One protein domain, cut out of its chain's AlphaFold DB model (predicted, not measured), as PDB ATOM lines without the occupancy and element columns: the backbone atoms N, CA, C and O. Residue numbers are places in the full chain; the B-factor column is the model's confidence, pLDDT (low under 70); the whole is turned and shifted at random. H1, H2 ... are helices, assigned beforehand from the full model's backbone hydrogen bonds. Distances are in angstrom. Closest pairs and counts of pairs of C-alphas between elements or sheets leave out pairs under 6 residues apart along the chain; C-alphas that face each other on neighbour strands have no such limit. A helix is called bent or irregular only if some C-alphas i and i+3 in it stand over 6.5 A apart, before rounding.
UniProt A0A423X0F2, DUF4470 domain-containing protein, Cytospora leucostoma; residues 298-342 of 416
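This is residues 298 to 342 of the 416 residues of the protein "DUF4470 domain-containing protein" of Cytospora leucostoma (UniProt A0A423X0F2). Two helices of similar length, H1 and H2, make a rough L: they stand about perpendicular, and the later part of H2 packs on the later part of H1, residues 308 to 312. From the end of H1 a long loop, residues 313 to 328, swings away and returns to the start of H2. The printed part has 45 residues with two named helices, H1 then H2, no named strand, and the class all helix. It is compact, with a radius of gyration of the C-alphas of 10.3 A, and its C-alphas span 24 by 23 by 15 A, a rounded outline.

Start with H1, residues 298 to 312, the longest helix by residues. With residues 308 to 312 alone it touches H2, residues 329 to 341. Look at Glu 308 and Met 341 for their closest C-alphas, 5.2 A apart. The lines of the two helices are about perpendicular, at 80 degrees, and their centres are 11.8 A apart; the line of H1 is a rough one. Of the O i to N i+4 pairs, 9 of 11 in H1 and 6 of 9 in H2 are within hydrogen-bond range.

Find C-alpha 298 at (3.667, -48.428, 2.409); from there H1 runs 19.5 A to C-alpha 312 at (10.188, -31.444, -4.556). H1 is irregular: C-alphas 303 and 306 are 7.0 A apart. H2 runs 19.2 A from C-alpha 329 to C-alpha 341 at (9.036, -36.976, -7.878). H2 is neither bent nor irregular, but only just: C-alphas 336 and 339 are 6.2 A apart.

The two C-alphas farthest apart are those of Asp 323 and Arg 342, at 26.2 A. The printed part has no cut, and the link from H1 to H2, 16 residues, is long. In the B-factor column the mean pLDDT of the printed part is 85.1; look at residues 322, 324 and 325 for values under 70.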
ATOM      1  N   ARG A 298       3.523 -49.382   1.293       89.38
ATOM      2  CA  ARG A 298       3.667 -48.428   2.409       89.38
ATOM      3  C   ARG A 298       5.113 -48.309   2.893       89.38
ATOM      4  O   ARG A 298       5.537 -47.210   3.235       89.38
ATOM      5  N   LEU A 299       5.850 -49.422   2.913       91.94
ATOM      6  CA  LEU A 299       7.254 -49.433   3.316       91.94
ATOM      7  C   LEU A 299       8.119 -48.698   2.291       91.94
ATOM      8  O   LEU A 299       8.934 -47.870   2.687       91.94
ATOM      9  N   ASP A 300       7.900 -48.947   0.996       93.00
ATOM     10  CA  ASP A 300       8.639 -48.237  -0.049       93.00
ATOM     11  C   ASP A 300       8.351 -46.728   0.012       93.00
ATOM     12  O   ASP A 300       9.272 -45.918   0.000       93.00
ATOM     13  N   SER A 301       7.078 -46.343   0.175       88.81
ATOM     14  CA  SER A 301       6.672 -44.939   0.321       88.81
ATOM     15  C   SER A 301       7.356 -44.275   1.517       88.81
ATOM     16  O   SER A 301       7.849 -43.155   1.398       88.81
ATOM     17  N   PHE A 302       7.445 -44.960   2.663       88.88
ATOM     18  CA  PHE A 302       8.159 -44.454   3.837       88.88
ATOM     19  C   PHE A 302       9.656 -44.243   3.558       88.88
ATOM     20  O   PHE A 302      10.209 -43.216   3.947       88.88
ATOM     21  N   GLN A 303      10.297 -45.181   2.857       92.81
ATOM     22  CA  GLN A 303      11.725 -45.124   2.527       92.81
ATOM     23  C   GLN A 303      12.060 -44.059   1.476       92.81
ATOM     24  O   GLN A 303      13.070 -43.370   1.608       92.81
ATOM     25  N   ASP A 304      11.217 -43.901   0.456       92.19
ATOM     26  CA  ASP A 304      11.471 -42.986  -0.658       92.19
ATOM     27  C   ASP A 304      11.049 -41.541  -0.337       92.19
ATOM     28  O   ASP A 304      11.591 -40.599  -0.922       92.19
ATOM     29  N   THR A 305      10.133 -41.338   0.624       89.88
ATOM     30  CA  THR A 305       9.592 -40.011   0.976       89.88
ATOM     31  C   THR A 305      10.678 -38.955   1.228       89.88
ATOM     32  O   THR A 305      10.557 -37.877   0.649       89.88
ATOM     33  N   PRO A 306      11.746 -39.194   2.017       90.44
ATOM     34  CA  PRO A 306      12.792 -38.189   2.224       90.44
ATOM     35  C   PRO A 306      13.434 -37.691   0.918       90.44
ATOM     36  O   PRO A 306      13.633 -36.488   0.747       90.44
ATOM     37  N   HIS A 307      13.700 -38.597  -0.029       90.69
ATOM     38  CA  HIS A 307      14.286 -38.260  -1.332       90.69
ATOM     39  C   HIS A 307      13.287 -37.538  -2.241       90.69
ATOM     40  O   HIS A 307      13.625 -36.533  -2.867       90.69
ATOM     41  N   GLU A 308      12.034 -38.004  -2.280       91.81
ATOM     42  CA  GLU A 308      10.945 -37.340  -3.011       91.81
ATOM     43  C   GLU A 308      10.740 -35.898  -2.508       91.81
ATOM     44  O   GLU A 308      10.664 -34.964  -3.308       91.81
ATOM     45  N   MET A 309      10.719 -35.695  -1.185       89.56
ATOM     46  CA  MET A 309      10.585 -34.374  -0.561       89.56
ATOM     47  C   MET A 309      11.779 -33.468  -0.868       89.56
ATOM     48  O   MET A 309      11.591 -32.283  -1.152       89.56
ATOM     49  N   GLN A 310      13.001 -34.010  -0.852       88.62
ATOM     50  CA  GLN A 310      14.200 -33.255  -1.211       88.62
ATOM     51  C   GLN A 310      14.130 -32.764  -2.662       88.62
ATOM     52  O   GLN A 310      14.372 -31.582  -2.913       88.62
ATOM     53  N   LYS A 311      13.749 -33.626  -3.613       90.38
ATOM     54  CA  LYS A 311      13.554 -33.226  -5.017       90.38
ATOM     55  C   LYS A 311      12.462 -32.166  -5.156       90.38
ATOM     56  O   LYS A 311      12.677 -31.156  -5.824       90.38
ATOM     57  N   LEU A 312      11.323 -32.365  -4.490       91.81
ATOM     58  CA  LEU A 312      10.188 -31.444  -4.556       91.81
ATOM     59  C   LEU A 312      10.523 -30.058  -3.993       91.81
ATOM     60  O   LEU A 312      10.048 -29.054  -4.523       91.81
ATOM     61  N   SER A 313      11.380 -29.994  -2.967       90.19
ATOM     62  CA  SER A 313      11.804 -28.733  -2.341       90.19
ATOM     63  C   SER A 313      12.507 -27.765  -3.305       90.19
ATOM     64  O   SER A 313      12.566 -26.565  -3.046       90.19
ATOM     65  N   ALA A 314      13.003 -28.268  -4.442       90.06
ATOM     66  CA  ALA A 314      13.582 -27.442  -5.497       90.06
ATOM     67  C   ALA A 314      12.526 -26.688  -6.332       90.06
ATOM     68  O   ALA A 314      12.863 -25.709  -6.996       90.06
ATOM     69  N   PHE A 315      11.262 -27.124  -6.296       89.81
ATOM     70  CA  PHE A 315      10.150 -26.544  -7.058       89.81
ATOM     71  C   PHE A 315       9.117 -25.846  -6.168       89.81
ATOM     72  O   PHE A 315       8.612 -24.780  -6.530       89.81
ATOM     73  N   LEU A 316       8.814 -26.420  -4.999       88.88
ATOM     74  CA  LEU A 316       7.865 -25.882  -4.027       88.88
ATOM     75  C   LEU A 316       8.532 -25.671  -2.663       88.88
ATOM     76  O   LEU A 316       9.305 -26.525  -2.230       88.88
ATOM     77  N   PRO A 317       8.198 -24.586  -1.939       85.56
ATOM     78  CA  PRO A 317       8.648 -24.416  -0.564       85.56
ATOM     79  C   PRO A 317       8.235 -25.610   0.299       85.56
ATOM     80  O   PRO A 317       7.092 -26.067   0.217       85.56
ATOM     81  N   LEU A 318       9.152 -26.076   1.150       80.00
ATOM     82  CA  LEU A 318       8.853 -27.090   2.157       80.00
ATOM     83  C   LEU A 318       7.685 -26.620   3.026       80.00
ATOM     84  O   LEU A 318       7.718 -25.537   3.609       80.00
ATOM     85  N   ALA A 319       6.661 -27.458   3.113       74.38
ATOM     86  CA  ALA A 319       5.488 -27.233   3.938       74.38
ATOM     87  C   ALA A 319       5.289 -28.472   4.809       74.38
ATOM     88  O   ALA A 319       4.560 -29.369   4.416       74.38
ATOM     89  N   ILE A 320       5.990 -28.551   5.943       72.12
ATOM     90  CA  ILE A 320       5.837 -29.626   6.934       72.12
ATOM     91  C   ILE A 320       5.139 -29.018   8.161       72.12
ATOM     92  O   ILE A 320       5.718 -28.121   8.779       72.12
ATOM     93  N   PRO A 321       3.914 -29.452   8.512       70.75
ATOM     94  CA  PRO A 321       3.210 -28.963   9.693       70.75
ATOM     95  C   PRO A 321       3.987 -29.316  10.967       70.75
ATOM     96  O   PRO A 321       4.246 -30.489  11.233       70.75
ATOM     97  N   LEU A 322       4.366 -28.304  11.752       68.38
ATOM     98  CA  LEU A 322       5.078 -28.485  13.028       68.38
ATOM     99  C   LEU A 322       4.168 -29.041  14.136       68.38
ATOM    100  O   LEU A 322       4.649 -29.632  15.097       68.38
ATOM    101  N   ASP A 323       2.860 -28.847  13.994       71.75
ATOM    102  CA  ASP A 323       1.798 -29.257  14.917       71.75
ATOM    103  C   ASP A 323       1.200 -30.637  14.582       71.75
ATOM    104  O   ASP A 323       0.310 -31.119  15.279       71.75
ATOM    105  N   GLY A 324       1.683 -31.288  13.515       66.19
ATOM    106  CA  GLY A 324       1.158 -32.566  13.032       66.19
ATOM    107  C   GLY A 324      -0.200 -32.467  12.324       66.19
ATOM    108  O   GLY A 324      -0.749 -33.498  11.928       66.19
ATOM    109  N   HIS A 325      -0.750 -31.264  12.118       68.75
ATOM    110  CA  HIS A 325      -2.018 -31.085  11.417       68.75
ATOM    111  C   HIS A 325      -1.827 -31.201   9.900       68.75
ATOM    112  O   HIS A 325      -1.421 -30.273   9.205       68.75
ATOM    113  N   THR A 326      -2.185 -32.362   9.351       75.56
ATOM    114  CA  THR A 326      -2.066 -32.675   7.915       75.56
ATOM    115  C   THR A 326      -3.133 -32.012   7.034       75.56
ATOM    116  O   THR A 326      -3.239 -32.337   5.854       75.56
ATOM    117  N   SER A 327      -3.958 -31.121   7.588       76.75
ATOM    118  CA  SER A 327      -5.012 -30.387   6.875       76.75
ATOM    119  C   SER A 327      -4.549 -29.038   6.316       76.75
ATOM    120  O   SER A 327      -5.323 -28.380   5.621       76.75
ATOM    121  N   ASP A 328      -3.306 -28.618   6.583       82.50
ATOM    122  CA  ASP A 328      -2.747 -27.404   5.988       82.50
ATOM    123  C   ASP A 328      -2.721 -27.503   4.453       82.50
ATOM    124  O   ASP A 328      -2.230 -28.472   3.869       82.50
ATOM    125  N   ALA A 329      -3.237 -26.473   3.779       80.94
ATOM    126  CA  ALA A 329      -3.369 -26.482   2.326       80.94
ATOM    127  C   ALA A 329      -2.006 -26.586   1.620       80.94
ATOM    128  O   ALA A 329      -1.892 -27.280   0.606       80.94
ATOM    129  N   LYS A 330      -0.958 -25.930   2.148       84.00
ATOM    130  CA  LYS A 330       0.391 -25.994   1.563       84.00
ATOM    131  C   LYS A 330       0.971 -27.397   1.720       84.00
ATOM    132  O   LYS A 330       1.529 -27.903   0.749       84.00
ATOM    133  N   PHE A 331       0.778 -28.038   2.873       84.31
ATOM    134  CA  PHE A 331       1.146 -29.440   3.078       84.31
ATOM    135  C   PHE A 331       0.395 -30.370   2.121       84.31
ATOM    136  O   PHE A 331       1.024 -31.201   1.473       84.31
ATOM    137  N   LEU A 332      -0.923 -30.210   1.952       84.06
ATOM    138  CA  LEU A 332      -1.711 -31.039   1.030       84.06
ATOM    139  C   LEU A 332      -1.248 -30.899  -0.425       84.06
ATOM    140  O   LEU A 332      -1.145 -31.900  -1.133       84.06
ATOM    141  N   ARG A 333      -0.932 -29.680  -0.879       88.25
ATOM    142  CA  ARG A 333      -0.346 -29.461  -2.212       88.25
ATOM    143  C   ARG A 333       1.017 -30.130  -2.333       88.25
ATOM    144  O   ARG A 333       1.287 -30.792  -3.327       88.25
ATOM    145  N   PHE A 334       1.870 -29.958  -1.326       87.19
ATOM    146  CA  PHE A 334       3.196 -30.565  -1.300       87.19
ATOM    147  C   PHE A 334       3.099 -32.099  -1.332       87.19
ATOM    148  O   PHE A 334       3.796 -32.751  -2.102       87.19
ATOM    149  N   SER A 335       2.171 -32.682  -0.570       83.56
ATOM    150  CA  SER A 335       1.913 -34.121  -0.551       83.56
ATOM    151  C   SER A 335       1.387 -34.645  -1.889       83.56
ATOM    152  O   SER A 335       1.796 -35.728  -2.298       83.56
ATOM    153  N   GLN A 336       0.508 -33.906  -2.577       83.94
ATOM    154  CA  GLN A 336       0.012 -34.280  -3.910       83.94
ATOM    155  C   GLN A 336       1.127 -34.197  -4.961       83.94
ATOM    156  O   GLN A 336       1.377 -35.161  -5.681       83.94
ATOM    157  N   ALA A 337       1.896 -33.103  -4.965       90.62
ATOM    158  CA  ALA A 337       3.019 -32.914  -5.881       90.62
ATOM    159  C   ALA A 337       4.169 -33.917  -5.662       90.62
ATOM    160  O   ALA A 337       4.980 -34.147  -6.558       90.62
ATOM    161  N   LYS A 338       4.246 -34.538  -4.477       88.88
ATOM    162  CA  LYS A 338       5.269 -35.537  -4.143       88.88
ATOM    163  C   LYS A 338       5.266 -36.714  -5.118       88.88
ATOM    164  O   LYS A 338       6.340 -37.187  -5.481       88.88
ATOM    165  N   ALA A 339       4.089 -37.162  -5.565       84.56
ATOM    166  CA  ALA A 339       3.970 -38.290  -6.489       84.56
ATOM    167  C   ALA A 339       4.736 -38.051  -7.803       84.56
ATOM    168  O   ALA A 339       5.353 -38.974  -8.321       84.56
ATOM    169  N   MET A 340       4.820 -36.800  -8.270       91.38
ATOM    170  CA  MET A 340       5.548 -36.422  -9.489       91.38
ATOM    171  C   MET A 340       7.072 -36.622  -9.369       91.38
ATOM    172  O   MET A 340       7.777 -36.616 -10.375       91.38
ATOM    173  N   MET A 341       7.604 -36.753  -8.145       92.50
ATOM    174  CA  MET A 341       9.036 -36.976  -7.878       92.50
ATOM    175  C   MET A 341       9.409 -38.458  -7.768       92.50
ATOM    176  O   MET A 341      10.595 -38.786  -7.599       92.50
ATOM    177  N   ARG A 342       8.402 -39.336  -7.808       91.88
ATOM    178  CA  ARG A 342       8.558 -40.774  -7.623       91.88
ATOM    179  C   ARG A 342       9.362 -41.384  -8.762       91.88
ATOM    180  O   ARG A 342       9.265 -40.979  -9.918       91.88
TER     181      ARG A 342